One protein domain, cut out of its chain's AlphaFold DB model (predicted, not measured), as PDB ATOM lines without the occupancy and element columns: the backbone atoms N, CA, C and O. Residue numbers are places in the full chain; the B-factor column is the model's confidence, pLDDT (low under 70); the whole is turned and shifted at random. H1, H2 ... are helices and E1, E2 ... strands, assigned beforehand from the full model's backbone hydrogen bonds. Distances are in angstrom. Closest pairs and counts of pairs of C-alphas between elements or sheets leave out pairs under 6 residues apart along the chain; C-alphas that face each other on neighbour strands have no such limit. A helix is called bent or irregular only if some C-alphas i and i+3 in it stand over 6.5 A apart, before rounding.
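Overview. This is residues 2 to 110 of the 265 residues of the protein "Helix-hairpin-helix protein" of Actinopolyspora sp. DSM 45956 (UniProt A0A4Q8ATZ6). A body of four helices fills one end of the domain: H4 and H5 lie side by side as a helical hairpin, H2 lies at another side of the body, and H3 is near both H2 and H5. A small two-strand hairpin, E1 and E2, lies towards the other end with H1, which is joined to it by a long stretch and touches no other helix. The printed part has 109 residues, with named elements in the order H1 E1 E2 H2 H3 H4 H5; the sheet E1 - E2 is antiparallel and the class is mostly helix. The whole is compact, with a radius of gyration of the C-alphas of 14.0 A, and spans 44 by 30 by 23 A.

Along the chain. H1, residues 2 to 10, begins at C-alpha 2 at (-15.307, 43.546, -60.212) and is 13.5 A long. E1 is residues 28 to 30, 6.4 A, and E2 is residues 33 to 35, 6.8 A. H2, residues 46 to 59, is 19.8 A long and begins at C-alpha 46 at (-17.609, 47.684, -39.010). H3 is residues 65 to 71, 10.2 A, and H4 is residues 79 to 88, 14.1 A. H5, residues 98 to 110, is 18.4 A long and ends at C-alpha 110 at (-32.195, 65.872, -39.460); it is irregular, with C-alphas 103 and 106 7.6 A apart.

Arrangement. H1 is apart from E2 and from the other helices. In the hairpin of E1 and E2, N 30 and O 33 are 2.8 A apart and N 35 and O 28 are 2.9 A apart, both within hydrogen-bond range. Residues 15 to 16 pair with residues 34 to 35 of E2, parallel. H2 and H3 are close but not clearly touching, with their closest C-alphas, Val 55 and Glu 71, 7.4 A apart; they stand about perpendicular, at 84 degrees. H3 and H5 are also close but not clearly touching, with their closest C-alphas, Leu 69 and Val 109, 7.5 A apart, at a shallow tilt of 30 degrees, the same way. H4 and H5 touch, with their closest C-alphas, Ile 86 and Arg 98, 5.9 A apart; this helical hairpin has a shallow tilt of 14 degrees, opposite ways. H2 and H4 are only just apart, at 8.3 A. Every O i to N i+4 pair is within hydrogen-bond range in H2, H3 and H4, against 3 of 5 in H1 and 7 of 9 in H5.

Size, cuts and confidence. The two C-alphas farthest apart are those of Leu 10 and Asp 110, 43.9 A. The printed part has no cut. The link from H1 to E1, 17 residues, is long. The mean pLDDT of the printed part is 89.0; residues 2 to 3 and residue 110 are under 70.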
ATOM      1  N   ALA A   2     -14.745  43.648 -58.850       61.56
ATOM      2  CA  ALA A   2     -15.307  43.546 -60.212       61.56
ATOM      3  C   ALA A   2     -15.034  42.214 -60.956       61.56
ATOM      4  O   ALA A   2     -15.958  41.655 -61.534       61.56
ATOM      5  N   VAL A   3     -13.809  41.675 -60.873       67.12
ATOM      6  CA  VAL A   3     -13.396  40.414 -61.533       67.12
ATOM      7  C   VAL A   3     -14.229  39.197 -61.097       67.12
ATOM      8  O   VAL A   3     -14.493  38.312 -61.902       67.12
ATOM      9  N   TYR A   4     -14.695  39.160 -59.846       75.06
ATOM     10  CA  TYR A   4     -15.484  38.034 -59.334       75.06
ATOM     11  C   TYR A   4     -16.962  38.111 -59.748       75.06
ATOM     12  O   TYR A   4     -17.617  37.084 -59.875       75.06
ATOM     13  N   LEU A   5     -17.489  39.311 -60.030       77.25
ATOM     14  CA  LEU A   5     -18.890  39.488 -60.436       77.25
ATOM     15  C   LEU A   5     -19.173  38.951 -61.846       77.25
ATOM     16  O   LEU A   5     -20.291  38.511 -62.112       77.25
ATOM     17  N   SER A   6     -18.189  38.978 -62.750       77.88
ATOM     18  CA  SER A   6     -18.280  38.296 -64.048       77.88
ATOM     19  C   SER A   6     -18.319  36.778 -63.884       77.88
ATOM     20  O   SER A   6     -19.142  36.127 -64.522       77.88
ATOM     21  N   GLU A   7     -17.505  36.232 -62.980       80.00
ATOM     22  CA  GLU A   7     -17.430  34.790 -62.736       80.00
ATOM     23  C   GLU A   7     -18.724  34.251 -62.108       80.00
ATOM     24  O   GLU A   7     -19.290  33.278 -62.601       80.00
ATOM     25  N   CYS A   8     -19.286  34.947 -61.109       82.12
ATOM     26  CA  CYS A   8     -20.587  34.591 -60.528       82.12
ATOM     27  C   CYS A   8     -21.700  34.509 -61.588       82.12
ATOM     28  O   CYS A   8     -22.526  33.601 -61.537       82.12
ATOM     29  N   ARG A   9     -21.700  35.410 -62.584       80.12
ATOM     30  CA  ARG A   9     -22.677  35.385 -63.690       80.12
ATOM     31  C   ARG A   9     -22.501  34.167 -64.599       80.12
ATOM     32  O   ARG A   9     -23.506  33.604 -65.021       80.12
ATOM     33  N   LEU A  10     -21.262  33.755 -64.882       84.44
ATOM     34  CA  LEU A  10     -20.974  32.533 -65.646       84.44
ATOM     35  C   LEU A  10     -21.400  31.275 -64.872       84.44
ATOM     36  O   LEU A  10     -21.975  30.360 -65.455       84.44
ATOM     37  N   MET A  11     -21.201  31.273 -63.553       87.19
ATOM     38  CA  MET A  11     -21.611  30.200 -62.637       87.19
ATOM     39  C   MET A  11     -23.107  30.226 -62.265       87.19
ATOM     40  O   MET A  11     -23.536  29.434 -61.433       87.19
ATOM     41  N   GLN A  12     -23.905  31.128 -62.852       87.94
ATOM     42  CA  GLN A  12     -25.335  31.332 -62.558       87.94
ATOM     43  C   GLN A  12     -25.667  31.680 -61.086       87.94
ATOM     44  O   GLN A  12     -26.828  31.631 -60.682       87.94
ATOM     45  N   VAL A  13     -24.673  32.108 -60.302       90.06
ATOM     46  CA  VAL A  13     -24.829  32.564 -58.913       90.06
ATOM     47  C   VAL A  13     -25.289  34.019 -58.915       90.06
ATOM     48  O   VAL A  13     -24.586  34.903 -59.422       90.06
ATOM     49  N   ARG A  14     -26.454  34.312 -58.325       89.12
ATOM     50  CA  ARG A  14     -26.918  35.700 -58.201       89.12
ATOM     51  C   ARG A  14     -26.234  36.351 -57.009       89.12
ATOM     52  O   ARG A  14     -26.131  35.768 -55.932       89.12
ATOM     53  N   VAL A  15     -25.798  37.592 -57.201       91.12
ATOM     54  CA  VAL A  15     -25.253  38.410 -56.117       91.12
ATOM     55  C   VAL A  15     -26.346  39.379 -55.672       91.12
ATOM     56  O   VAL A  15     -26.653  40.340 -56.377       91.12
ATOM     57  N   LEU A  16     -26.988  39.066 -54.549       93.81
ATOM     58  CA  LEU A  16     -28.111  39.819 -53.994       93.81
ATOM     59  C   LEU A  16     -27.612  41.121 -53.356       93.81
ATOM     60  O   LEU A  16     -26.558  41.127 -52.711       93.81
ATOM     61  N   SER A  17     -28.397  42.197 -53.488       94.31
ATOM     62  CA  SER A  17     -28.184  43.453 -52.754       94.31
ATOM     63  C   SER A  17     -27.988  43.197 -51.251       94.31
ATOM     64  O   SER A  17     -28.540  42.221 -50.721       94.31
ATOM     65  N   PRO A  18     -27.230  44.065 -50.552       96.56
ATOM     66  CA  PRO A  18     -27.218  44.046 -49.097       96.56
ATOM     67  C   PRO A  18     -28.626  44.328 -48.564       96.56
ATOM     68  O   PRO A  18     -29.463  44.872 -49.283       96.56
ATOM     69  N   ASP A  19     -28.874  43.968 -47.312       96.62
ATOM     70  CA  ASP A  19     -30.169  44.117 -46.651       96.62
ATOM     71  C   ASP A  19     -29.958  44.327 -45.142       96.62
ATOM     72  O   ASP A  19     -29.211  43.564 -44.531       96.62
ATOM     73  N   VAL A  20     -30.574  45.339 -44.520       95.88
ATOM     74  CA  VAL A  20     -30.352  45.618 -43.083       95.88
ATOM     75  C   VAL A  20     -30.845  44.498 -42.161       95.88
ATOM     76  O   VAL A  20     -30.282  44.295 -41.087       95.88
ATOM     77  N   ASN A  21     -31.844  43.723 -42.587       95.56
ATOM     78  CA  ASN A  21     -32.379  42.604 -41.822       95.56
ATOM     79  C   ASN A  21     -31.614  41.298 -42.081       95.56
ATOM     80  O   ASN A  21     -31.355  40.557 -41.131       95.56
ATOM     81  N   ASP A  22     -31.223  41.015 -43.326       94.62
ATOM     82  CA  ASP A  22     -30.653  39.714 -43.717       94.62
ATOM     83  C   ASP A  22     -29.130  39.702 -43.941       94.62
ATOM     84  O   ASP A  22     -28.528  38.624 -43.918       94.62
ATOM     85  N   SER A  23     -28.475  40.843 -44.184       95.69
ATOM     86  CA  SER A  23     -27.015  40.875 -44.343       95.69
ATOM     87  C   SER A  23     -26.286  40.794 -43.000       95.69
ATOM     88  O   SER A  23     -26.750  41.252 -41.948       95.69
ATOM     89  N   ARG A  24     -25.085  40.217 -43.064       93.25
ATOM     90  CA  ARG A  24     -24.064  40.253 -42.012       93.25
ATOM     91  C   ARG A  24     -22.919  41.173 -42.455       93.25
ATOM     92  O   ARG A  24     -23.033  41.869 -43.464       93.25
ATOM     93  N   ASP A  25     -21.836  41.193 -41.687       93.25
ATOM     94  CA  ASP A  25     -20.638  41.973 -41.999       93.25
ATOM     95  C   ASP A  25     -20.045  41.603 -43.360       93.25
ATOM     96  O   ASP A  25     -19.992  42.428 -44.271       93.25
ATOM     97  N   THR A  26     -19.701  40.331 -43.533       92.81
ATOM     98  CA  THR A  26     -19.111  39.800 -44.759       92.81
ATOM     99  C   THR A  26     -20.157  39.189 -45.697       92.81
ATOM    100  O   THR A  26     -21.325  38.981 -45.350       92.81
ATOM    101  N   PHE A  27     -19.737  38.910 -46.934       92.62
ATOM    102  CA  PHE A  27     -20.566  38.227 -47.929       92.62
ATOM    103  C   PHE A  27     -21.032  36.871 -47.396       92.62
ATOM    104  O   PHE A  27     -20.224  36.066 -46.937       92.62
ATOM    105  N   THR A  28     -22.336  36.619 -47.480       93.25
ATOM    106  CA  THR A  28     -22.973  35.437 -46.885       93.25
ATOM    107  C   THR A  28     -23.647  34.606 -47.974       93.25
ATOM    108  O   THR A  28     -24.341  35.156 -48.830       93.25
ATOM    109  N   ALA A  29     -23.455  33.286 -47.953       93.00
ATOM    110  CA  ALA A  29     -24.157  32.369 -48.848       93.00
ATOM    111  C   ALA A  29     -25.630  32.224 -48.422       93.00
ATOM    112  O   ALA A  29     -25.925  32.001 -47.248       93.00
ATOM    113  N   VAL A  30     -26.551  32.348 -49.376       91.94
ATOM    114  CA  VAL A  30     -28.003  32.276 -49.178       91.94
ATOM    115  C   VAL A  30     -28.565  31.286 -50.198       91.94
ATOM    116  O   VAL A  30     -28.910  31.642 -51.325       91.94
ATOM    117  N   GLY A  31     -28.604  30.006 -49.819       90.81
ATOM    118  CA  GLY A  31     -28.923  28.920 -50.747       90.81
ATOM    119  C   GLY A  31     -27.852  28.791 -51.834       90.81
ATOM    120  O   GLY A  31     -26.688  28.558 -51.522       90.81
ATOM    121  N   SER A  32     -28.247  28.949 -53.100       89.75
ATOM    122  CA  SER A  32     -27.343  28.976 -54.263       89.75
ATOM    123  C   SER A  32     -26.766  30.361 -54.582       89.75
ATOM    124  O   SER A  32     -25.933  30.479 -55.476       89.75
ATOM    125  N   ASP A  33     -27.233  31.409 -53.901       93.00
ATOM    126  CA  ASP A  33     -26.880  32.802 -54.168       93.00
ATOM    127  C   ASP A  33     -25.938  33.364 -53.090       93.00
ATOM    128  O   ASP A  33     -25.745  32.772 -52.027       93.00
ATOM    129  N   VAL A  34     -25.360  34.539 -53.342       93.12
ATOM    130  CA  VAL A  34     -24.509  35.251 -52.374       93.12
ATOM    131  C   VAL A  34     -25.108  36.621 -52.087       93.12
ATOM    132  O   VAL A  34     -25.341  37.402 -53.005       93.12
ATOM    133  N   ARG A  35     -25.329  36.953 -50.815       94.12
ATOM    134  CA  ARG A  35     -25.764  38.287 -50.387       94.12
ATOM    135  C   ARG A  35     -24.562  39.165 -50.043       94.12
ATOM    136  O   ARG A  35     -23.633  38.718 -49.365       94.12
ATOM    137  N   PHE A  36     -24.590  40.415 -50.506       94.31
ATOM    138  CA  PHE A  36     -23.596  41.432 -50.152       94.31
ATOM    139  C   PHE A  36     -23.534  41.651 -48.633       94.31
ATOM    140  O   PHE A  36     -24.563  41.834 -47.978       94.31
ATOM    141  N   GLY A  37     -22.316  41.661 -48.088       94.25
ATOM    142  CA  GLY A  37     -22.060  42.079 -46.709       94.25
ATOM    143  C   GLY A  37     -22.200  43.595 -46.544       94.25
ATOM    144  O   GLY A  37     -21.931  44.347 -47.487       94.25
ATOM    145  N   LEU A  38     -22.620  44.053 -45.365       95.31
ATOM    146  CA  LEU A  38     -22.843  45.481 -45.103       95.31
ATOM    147  C   LEU A  38     -21.537  46.292 -45.124       95.31
ATOM    148  O   LEU A  38     -21.551  47.410 -45.629       95.31
ATOM    149  N   SER A  39     -20.395  45.731 -44.701       93.81
ATOM    150  CA  SER A  39     -19.096  46.436 -44.753       93.81
ATOM    151  C   SER A  39     -18.527  46.619 -46.164       93.81
ATOM    152  O   SER A  39     -17.558  47.351 -46.359       93.81
ATOM    153  N   ALA A  40     -19.133  45.986 -47.176       92.44
ATOM    154  CA  ALA A  40     -18.805  46.231 -48.578       92.44
ATOM    155  C   ALA A  40     -19.543  47.454 -49.164       92.44
ATOM    156  O   ALA A  40     -19.254  47.857 -50.297       92.44
ATOM    157  N   VAL A  41     -20.489  48.046 -48.425       94.50
ATOM    158  CA  VAL A  41     -21.155  49.302 -48.790       94.50
ATOM    159  C   VAL A  41     -20.237  50.476 -48.440       94.50
ATOM    160  O   VAL A  41     -19.589  50.492 -47.395       94.50
ATOM    161  N   ARG A  42     -20.152  51.477 -49.326       91.31
ATOM    162  CA  ARG A  42     -19.329  52.672 -49.079       91.31
ATOM    163  C   ARG A  42     -19.807  53.382 -47.809       91.31
ATOM    164  O   ARG A  42     -20.999  53.405 -47.537       91.31
ATOM    165  N   ASP A  43     -18.873  53.949 -47.050       91.88
ATOM    166  CA  ASP A  43     -19.129  54.707 -45.814       91.88
ATOM    167  C   ASP A  43     -19.677  53.872 -44.631       91.88
ATOM    168  O   ASP A  43     -19.720  54.367 -43.507       91.88
ATOM    169  N   VAL A  44     -20.007  52.589 -44.836       93.69
ATOM    170  CA  VAL A  44     -20.483  51.658 -43.800       93.69
ATOM    171  C   VAL A  44     -19.294  50.910 -43.185       93.69
ATOM    172  O   VAL A  44     -18.820  49.902 -43.704       93.69
ATOM    173  N   GLY A  45     -18.780  51.426 -42.068       89.75
ATOM    174  CA  GLY A  45     -17.704  50.783 -41.302       89.75
ATOM    175  C   GLY A  45     -18.198  49.662 -40.380       89.75
ATOM    176  O   GLY A  45     -19.377  49.604 -40.035       89.75
ATOM    177  N   GLY A  46     -17.282  48.812 -39.899       89.94
ATOM    178  CA  GLY A  46     -17.609  47.684 -39.010       89.94
ATOM    179  C   GLY A  46     -18.392  48.068 -37.744       89.94
ATOM    180  O   GLY A  46     -19.258  47.314 -37.319       89.94
ATOM    181  N   ASN A  47     -18.179  49.272 -37.197       87.94
ATOM    182  CA  ASN A  47     -18.953  49.785 -36.058       87.94
ATOM    183  C   ASN A  47     -20.448  49.943 -36.397       87.94
ATOM    184  O   ASN A  47     -21.298  49.579 -35.594       87.94
ATOM    185  N   VAL A  48     -20.767  50.433 -37.602       91.12
ATOM    186  CA  VAL A  48     -22.150  50.570 -38.095       91.12
ATOM    187  C   VAL A  48     -22.789  49.195 -38.266       91.12
ATOM    188  O   VAL A  48     -23.921  48.973 -37.856       91.12
ATOM    189  N   VAL A  49     -22.046  48.245 -38.836       94.12
ATOM    190  CA  VAL A  49     -22.519  46.867 -39.014       94.12
ATOM    191  C   VAL A  49     -22.783  46.184 -37.670       94.12
ATOM    192  O   VAL A  49     -23.810  45.527 -37.513       94.12
ATOM    193  N   GLY A  50     -21.866  46.330 -36.708       90.19
ATOM    194  CA  GLY A  50     -22.005  45.776 -35.362       90.19
ATOM    195  C   GLY A  50     -23.211  46.357 -34.627       90.19
ATOM    196  O   GLY A  50     -23.988  45.599 -34.058       90.19
ATOM    197  N   SER A  51     -23.406  47.672 -34.731       88.94
ATOM    198  CA  SER A  51     -24.561  48.410 -34.210       88.94
ATOM    199  C   SER A  51     -25.897  47.881 -34.756       88.94
ATOM    200  O   SER A  51     -26.729  47.394 -33.992       88.94
ATOM    201  N   ILE A  52     -26.056  47.846 -36.088       92.94
ATOM    202  CA  ILE A  52     -27.249  47.299 -36.768       92.94
ATOM    203  C   ILE A  52     -27.469  45.824 -36.392       92.94
ATOM    204  O   ILE A  52     -28.598  45.372 -36.206       92.94
ATOM    205  N   GLY A  53     -26.385  45.052 -36.261       92.62
ATOM    206  CA  GLY A  53     -26.441  43.662 -35.820       92.62
ATOM    207  C   GLY A  53     -26.969  43.508 -34.394       92.62
ATOM    208  O   GLY A  53     -27.863  42.693 -34.184       92.62
ATOM    209  N   ARG A  54     -26.452  44.308 -33.457       88.31
ATOM    210  CA  ARG A  54     -26.829  44.313 -32.037       88.31
ATOM    211  C   ARG A  54     -28.302  44.669 -31.852       88.31
ATOM    212  O   ARG A  54     -29.030  43.900 -31.236       88.31
ATOM    213  N   VAL A  55     -28.749  45.777 -32.448       87.19
ATOM    214  CA  VAL A  55     -30.154  46.218 -32.390       87.19
ATOM    215  C   VAL A  55     -31.083  45.142 -32.957       87.19
ATOM    216  O   VAL A  55     -32.076  44.795 -32.322       87.19
ATOM    217  N   ARG A  56     -30.722  44.513 -34.087       90.25
ATOM    218  CA  ARG A  56     -31.510  43.412 -34.661       90.25
ATOM    219  C   ARG A  56     -31.580  42.174 -33.762       90.25
ATOM    220  O   ARG A  56     -32.613  41.506 -33.722       90.25
ATOM    221  N   ASP A  57     -30.487  41.836 -33.083       87.62
ATOM    222  CA  ASP A  57     -30.425  40.662 -32.209       87.62
ATOM    223  C   ASP A  57     -31.145  40.915 -30.853       87.62
ATOM    224  O   ASP A  57     -31.619  39.963 -30.235       87.62
ATOM    225  N   GLU A  58     -31.293  42.178 -30.421       86.00
ATOM    226  CA  GLU A  58     -32.019  42.587 -29.200       86.00
ATOM    227  C   GLU A  58     -33.518  42.866 -29.419       86.00
ATOM    228  O   GLU A  58     -34.348  42.438 -28.616       86.00
ATOM    229  N   GLN A  59     -33.874  43.580 -30.490       84.88
ATOM    230  CA  GLN A  59     -35.235  44.074 -30.743       84.88
ATOM    231  C   GLN A  59     -35.970  43.329 -31.869       84.88
ATOM    232  O   GLN A  59     -37.201  43.344 -31.931       84.88
ATOM    233  N   GLY A  60     -35.239  42.649 -32.756       90.56
ATOM    234  CA  GLY A  60     -35.794  41.919 -33.894       90.56
ATOM    235  C   GLY A  60     -35.602  42.620 -35.243       90.56
ATOM    236  O   GLY A  60     -34.650  43.357 -35.469       90.56
ATOM    237  N   ARG A  61     -36.468  42.310 -36.213       93.56
ATOM    238  CA  ARG A  61     -36.323  42.792 -37.598       93.56
ATOM    239  C   ARG A  61     -36.953  44.171 -37.764       93.56
ATOM    240  O   ARG A  61     -38.122  44.333 -37.426       93.56
ATOM    241  N   TYR A  62     -36.234  45.082 -38.414       93.00
ATOM    242  CA  TYR A  62     -36.761  46.381 -38.820       93.00
ATOM    243  C   TYR A  62     -37.952  46.208 -39.769       93.00
ATOM    244  O   TYR A  62     -37.853  45.498 -40.779       93.00
ATOM    245  N   VAL A  63     -39.058  46.877 -39.463       91.06
ATOM    246  CA  VAL A  63     -40.335  46.807 -40.189       91.06
ATOM    247  C   VAL A  63     -40.431  47.883 -41.275       91.06
ATOM    248  O   VAL A  63     -41.085  47.676 -42.297       91.06
ATOM    249  N   SER A  64     -39.788  49.036 -41.081       88.94
ATOM    250  CA  SER A  64     -39.817  50.164 -42.024       88.94
ATOM    251  C   SER A  64     -38.540  51.005 -41.962       88.94
ATOM    252  O   SER A  64     -37.738  50.873 -41.041       88.94
ATOM    253  N   PHE A  65     -38.342  51.908 -42.925       89.62
ATOM    254  CA  PHE A  65     -37.209  52.841 -42.892       89.62
ATOM    255  C   PHE A  65     -37.254  53.775 -41.674       89.62
ATOM    256  O   PHE A  65     -36.212  54.137 -41.144       89.62
ATOM    257  N   ARG A  66     -38.453  54.141 -41.205       85.44
ATOM    258  CA  ARG A  66     -38.608  54.933 -39.982       85.44
ATOM    259  C   ARG A  66     -38.223  54.131 -38.739       85.44
ATOM    260  O   ARG A  66     -37.509  54.640 -37.900       85.44
ATOM    261  N   ASP A  67     -38.680  52.891 -38.667       85.38
ATOM    262  CA  ASP A  67     -38.386  51.953 -37.580       85.38
ATOM    263  C   ASP A  67     -36.867  51.718 -37.444       85.38
ATOM    264  O   ASP A  67     -36.309  51.837 -36.362       85.38
ATOM    265  N   PHE A  68     -36.160  51.560 -38.572       89.00
ATOM    266  CA  PHE A  68     -34.692  51.562 -38.597       89.00
ATOM    267  C   PHE A  68     -34.071  52.838 -38.009       89.00
ATOM    268  O   PHE A  68     -33.049  52.758 -37.336       89.00
ATOM    269  N   LEU A  69     -34.653  54.004 -38.284       83.38
ATOM    270  CA  LEU A  69     -34.132  55.301 -37.855       83.38
ATOM    271  C   LEU A  69     -34.455  55.649 -36.393       83.38
ATOM    272  O   LEU A  69     -33.637  56.304 -35.751       83.38
ATOM    273  N   ASP A  70     -35.617  55.224 -35.894       76.62
ATOM    274  CA  ASP A  70     -36.065  55.448 -34.516       76.62
ATOM    275  C   ASP A  70     -35.328  54.494 -33.535       76.62
ATOM    276  O   ASP A  70     -35.053  54.892 -32.405       76.62
ATOM    277  N   GLU A  71     -34.947  53.280 -33.969       77.88
ATOM    278  CA  GLU A  71     -34.336  52.244 -33.108       77.88
ATOM    279  C   GLU A  71     -32.813  52.038 -33.268       77.88
ATOM    280  O   GLU A  71     -32.156  51.484 -32.382       77.88
ATOM    281  N   SER A  72     -32.206  52.433 -34.395       81.44
ATOM    282  CA  SER A  72     -30.754  52.263 -34.581       81.44
ATOM    283  C   SER A  72     -29.944  53.326 -33.839       81.44
ATOM    284  O   SER A  72     -30.321  54.493 -33.771       81.44
ATOM    285  N   GLU A  73     -28.758  52.950 -33.356       75.12
ATOM    286  CA  GLU A  73     -27.834  53.900 -32.729       75.12
ATOM    287  C   GLU A  73     -27.417  55.021 -33.702       75.12
ATOM    288  O   GLU A  73     -27.280  54.821 -34.916       75.12
ATOM    289  N   THR A  74     -27.074  56.190 -33.156       76.12
ATOM    290  CA  THR A  74     -26.650  57.379 -33.921       76.12
ATOM    291  C   THR A  74     -25.466  57.146 -34.867       76.12
ATOM    292  O   THR A  74     -25.339  57.845 -35.875       76.12
ATOM    293  N   VAL A  75     -24.623  56.135 -34.614       78.19
ATOM    294  CA  VAL A  75     -23.539  55.739 -35.533       78.19
ATOM    295  C   VAL A  75     -24.057  55.201 -36.874       78.19
ATOM    296  O   VAL A  75     -23.403  55.406 -37.900       78.19
ATOM    297  N   ALA A  76     -25.227  54.556 -36.888       83.44
ATOM    298  CA  ALA A  76     -25.881  54.032 -38.086       83.44
ATOM    299  C   ALA A  76     -26.801  55.067 -38.758       83.44
ATOM    300  O   ALA A  76     -26.885  55.101 -39.986       83.44
ATOM    301  N   CYS A  77     -27.403  55.978 -37.988       83.69
ATOM    302  CA  CYS A  77     -28.304  57.033 -38.481       83.69
ATOM    303  C   CYS A  77     -27.589  58.259 -39.100       83.69
ATOM    304  O   CYS A  77     -28.165  59.331 -39.259       83.69
ATOM    305  N   ASN A  78     -26.323  58.119 -39.497       83.88
ATOM    306  CA  ASN A  78     -25.524  59.147 -40.171       83.88
ATOM    307  C   ASN A  78     -25.999  59.368 -41.626       83.88
ATOM    308  O   ASN A  78     -26.121  58.408 -42.382       83.88
ATOM    309  N   LYS A  79     -26.169  60.629 -42.067       88.81
ATOM    310  CA  LYS A  79     -26.619  60.977 -43.436       88.81
ATOM    311  C   LYS A  79     -25.892  60.223 -44.557       88.81
ATOM    312  O   LYS A  79     -26.555  59.635 -45.401       88.81
ATOM    313  N   ARG A  80     -24.552  60.190 -44.552       92.50
ATOM    314  CA  ARG A  80     -23.741  59.497 -45.578       92.50
ATOM    315  C   ARG A  80     -23.903  57.980 -45.519       92.50
ATOM    316  O   ARG A  80     -23.934  57.326 -46.556       92.50
ATOM    317  N   VAL A  81     -24.006  57.427 -44.310       93.88
ATOM    318  CA  VAL A  81     -24.243  55.992 -44.083       93.88
ATOM    319  C   VAL A  81     -25.612  55.606 -44.640       93.88
ATOM    320  O   VAL A  81     -25.703  54.708 -45.473       93.88
ATOM    321  N   VAL A  82     -26.656  56.339 -44.254       94.06
ATOM    322  CA  VAL A  82     -28.035  56.153 -44.720       94.06
ATOM    323  C   VAL A  82     -28.131  56.320 -46.241       94.06
ATOM    324  O   VAL A  82     -28.691  55.453 -46.911       94.06
ATOM    325  N   GLU A  83     -27.523  57.360 -46.816       95.44
ATOM    326  CA  GLU A  83     -27.465  57.595 -48.266       95.44
ATOM    327  C   GLU A  83     -26.814  56.418 -49.018       95.44
ATOM    328  O   GLU A  83     -27.367  55.913 -50.003       95.44
ATOM    329  N   SER A  84     -25.653  55.945 -48.551       96.75
ATOM    330  CA  SER A  84     -24.942  54.819 -49.164       96.75
ATOM    331  C   SER A  84     -25.694  53.489 -48.996       96.75
ATOM    332  O   SER A  84     -25.731  52.699 -49.945       96.75
ATOM    333  N   LEU A  85     -26.375  53.264 -47.865       96.31
ATOM    334  CA  LEU A  85     -27.265  52.115 -47.643       96.31
ATOM    335  C   LEU A  85     -28.481  52.132 -48.592       96.31
ATOM    336  O   LEU A  85     -28.762  51.115 -49.234       96.31
ATOM    337  N   ILE A  86     -29.150  53.282 -48.763       96.44
ATOM    338  CA  ILE A  86     -30.254  53.460 -49.730       96.44
ATOM    339  C   ILE A  86     -29.770  53.157 -51.151       96.44
ATOM    340  O   ILE A  86     -30.391  52.371 -51.871       96.44
ATOM    341  N   LYS A  87     -28.639  53.743 -51.561       95.38
ATOM    342  CA  LYS A  87     -28.082  53.558 -52.911       95.38
ATOM    343  C   LYS A  87     -27.679  52.108 -53.176       95.38
ATOM    344  O   LYS A  87     -27.913  51.615 -54.282       95.38
ATOM    345  N   ALA A  88     -27.139  51.408 -52.179       95.44
ATOM    346  CA  ALA A  88     -26.810  49.987 -52.280       95.44
ATOM    347  C   ALA A  88     -28.054  49.076 -52.344       95.44
ATOM    348  O   ALA A  88     -28.004  48.035 -52.999       95.44
ATOM    349  N   GLY A  89     -29.174  49.490 -51.742       95.56
ATOM    350  CA  GLY A  89     -30.422  48.718 -51.683       95.56
ATOM    351  C   GLY A  89     -30.700  48.042 -50.349       95.56
ATOM    352  O   GLY A  89     -31.545  47.155 -50.296       95.56
ATOM    353  N   ALA A  90     -30.020  48.460 -49.278       96.94
ATOM    354  CA  ALA A  90     -30.127  47.838 -47.959       96.94
ATOM    355  C   ALA A  90     -31.539  47.899 -47.343       96.94
ATOM    356  O   ALA A  90     -31.834  47.146 -46.420       96.94
ATOM    357  N   PHE A  91     -32.404  48.772 -47.867       96.69
ATOM    358  CA  PHE A  91     -33.777  48.988 -47.409       96.69
ATOM    359  C   PHE A  91     -34.846  48.452 -48.384       96.69
ATOM    360  O   PHE A  91     -36.033  48.693 -48.168       96.69
ATOM    361  N   ASP A  92     -34.465  47.731 -49.450       95.19
ATOM    362  CA  ASP A  92     -35.410  47.250 -50.475       95.19
ATOM    363  C   ASP A  92     -36.481  46.300 -49.894       95.19
ATOM    364  O   ASP A  92     -37.635  46.332 -50.325       95.19
ATOM    365  N   SER A  93     -36.135  45.481 -48.891       94.19
ATOM    366  CA  SER A  93     -37.085  44.579 -48.213       94.19
ATOM    367  C   SER A  93     -38.128  45.297 -47.355       94.19
ATOM    368  O   SER A  93     -39.167  44.713 -47.057       94.19
ATOM    369  N   LEU A  94     -37.893  46.566 -47.008       93.31
ATOM    370  CA  LEU A  94     -38.807  47.396 -46.215       93.31
ATOM    371  C   LEU A  94     -39.935  48.011 -47.067       93.31
ATOM    372  O   LEU A  94     -40.733  48.800 -46.569       93.31
ATOM    373  N   GLY A  95     -40.002  47.689 -48.366       90.31
ATOM    374  CA  GLY A  95     -41.094  48.092 -49.261       90.31
ATOM    375  C   GLY A  95     -41.064  49.555 -49.719       90.31
ATOM    376  O   GLY A  95     -42.008  50.015 -50.364       90.31
ATOM    377  N   HIS A  96     -39.997  50.296 -49.420       91.19
ATOM    378  CA  HIS A  96     -39.829  51.688 -49.839       91.19
ATOM    379  C   HIS A  96     -39.132  51.804 -51.203       91.19
ATOM    380  O   HIS A  96     -38.264  51.005 -51.553       91.19
ATOM    381  N   THR A  97     -39.452  52.845 -51.980       94.06
ATOM    382  CA  THR A  97     -38.720  53.130 -53.221       94.06
ATOM    383  C   THR A  97     -37.401  53.840 -52.908       94.06
ATOM    384  O   THR A  97     -37.375  54.838 -52.185       94.06
ATOM    385  N   ARG A  98     -36.289  53.375 -53.499       94.31
ATOM    386  CA  ARG A  98     -34.968  54.011 -53.306       94.31
ATOM    387  C   ARG A  98     -34.967  55.499 -53.671       94.31
ATOM    388  O   ARG A  98     -34.253  56.269 -53.039       94.31
ATOM    389  N   MET A  99     -35.766  55.907 -54.662       93.81
ATOM    390  CA  MET A  99     -35.906  57.309 -55.076       93.81
ATOM    391  C   MET A  99     -36.521  58.168 -53.964       93.81
ATOM    392  O   MET A  99     -35.891  59.132 -53.546       93.81
ATOM    393  N   GLY A 100     -37.675  57.767 -53.414       92.69
ATOM    394  CA  GLY A 100     -38.331  58.507 -52.331       92.69
ATOM    395  C   GLY A 100     -37.488  58.555 -51.053       92.69
ATOM    396  O   GLY A 100     -37.403  59.600 -50.413       92.69
ATOM    397  N   LEU A 101     -36.781  57.466 -50.725       92.88
ATOM    398  CA  LEU A 101     -35.798  57.492 -49.637       92.88
ATOM    399  C   LEU A 101     -34.644  58.459 -49.940       92.88
ATOM    400  O   LEU A 101     -34.294  59.266 -49.087       92.88
ATOM    401  N   THR A 102     -34.078  58.443 -51.150       93.12
ATOM    402  CA  THR A 102     -32.978  59.356 -51.522       93.12
ATOM    403  C   THR A 102     -33.413  60.825 -51.466       93.12
ATOM    404  O   THR A 102     -32.626  61.667 -51.050       93.12
ATOM    405  N   GLU A 103     -34.660  61.149 -51.808       92.25
ATOM    406  CA  GLU A 103     -35.192  62.516 -51.713       92.25
ATOM    407  C   GLU A 103     -35.462  62.961 -50.263       92.25
ATOM    408  O   GLU A 103     -35.233  64.121 -49.930       92.25
ATOM    409  N   GLN A 104     -35.925  62.059 -49.386       87.50
ATOM    410  CA  GLN A 104     -36.384  62.419 -48.034       87.50
ATOM    411  C   GLN A 104     -35.379  62.121 -46.903       87.50
ATOM    412  O   GLN A 104     -35.553  62.612 -45.786       87.50
ATOM    413  N   HIS A 105     -34.348  61.300 -47.130       87.44
ATOM    414  CA  HIS A 105     -33.493  60.811 -46.040       87.44
ATOM    415  C   HIS A 105     -32.777  61.925 -45.272       87.44
ATOM    416  O   HIS A 105     -32.747  61.854 -44.050       87.44
ATOM    417  N   GLU A 106     -32.253  62.965 -45.935       83.75
ATOM    418  CA  GLU A 106     -31.549  64.049 -45.237       83.75
ATOM    419  C   GLU A 106     -32.444  64.750 -44.212       83.75
ATOM    420  O   GLU A 106     -32.027  64.923 -43.070       83.75
ATOM    421  N   SER A 107     -33.671  65.110 -44.602       76.50
ATOM    422  CA  SER A 107     -34.622  65.790 -43.717       76.50
ATOM    423  C   SER A 107     -35.163  64.865 -42.631       76.50
ATOM    424  O   SER A 107     -35.415  65.317 -41.519       76.50
ATOM    425  N   THR A 108     -35.300  63.570 -42.929       73.88
ATOM    426  CA  THR A 108     -35.740  62.569 -41.946       73.88
ATOM    427  C   THR A 108     -34.648  62.328 -40.900       73.88
ATOM    428  O   THR A 108     -34.939  62.332 -39.709       73.88
ATOM    429  N   VAL A 109     -33.383  62.223 -41.320       76.12
ATOM    430  CA  VAL A 109     -32.221  62.126 -40.421       76.12
ATOM    431  C   VAL A 109     -32.019  63.417 -39.619       76.12
ATOM    432  O   VAL A 109     -31.751  63.341 -38.428       76.12
ATOM    433  N   ASP A 110     -32.228  64.600 -40.207       65.19
ATOM    434  CA  ASP A 110     -32.195  65.872 -39.460       65.19
ATOM    435  C   ASP A 110     -33.319  66.000 -38.418       65.19
ATOM    436  O   ASP A 110     -33.199  66.802 -37.494       65.19
TER     437      ASP A 110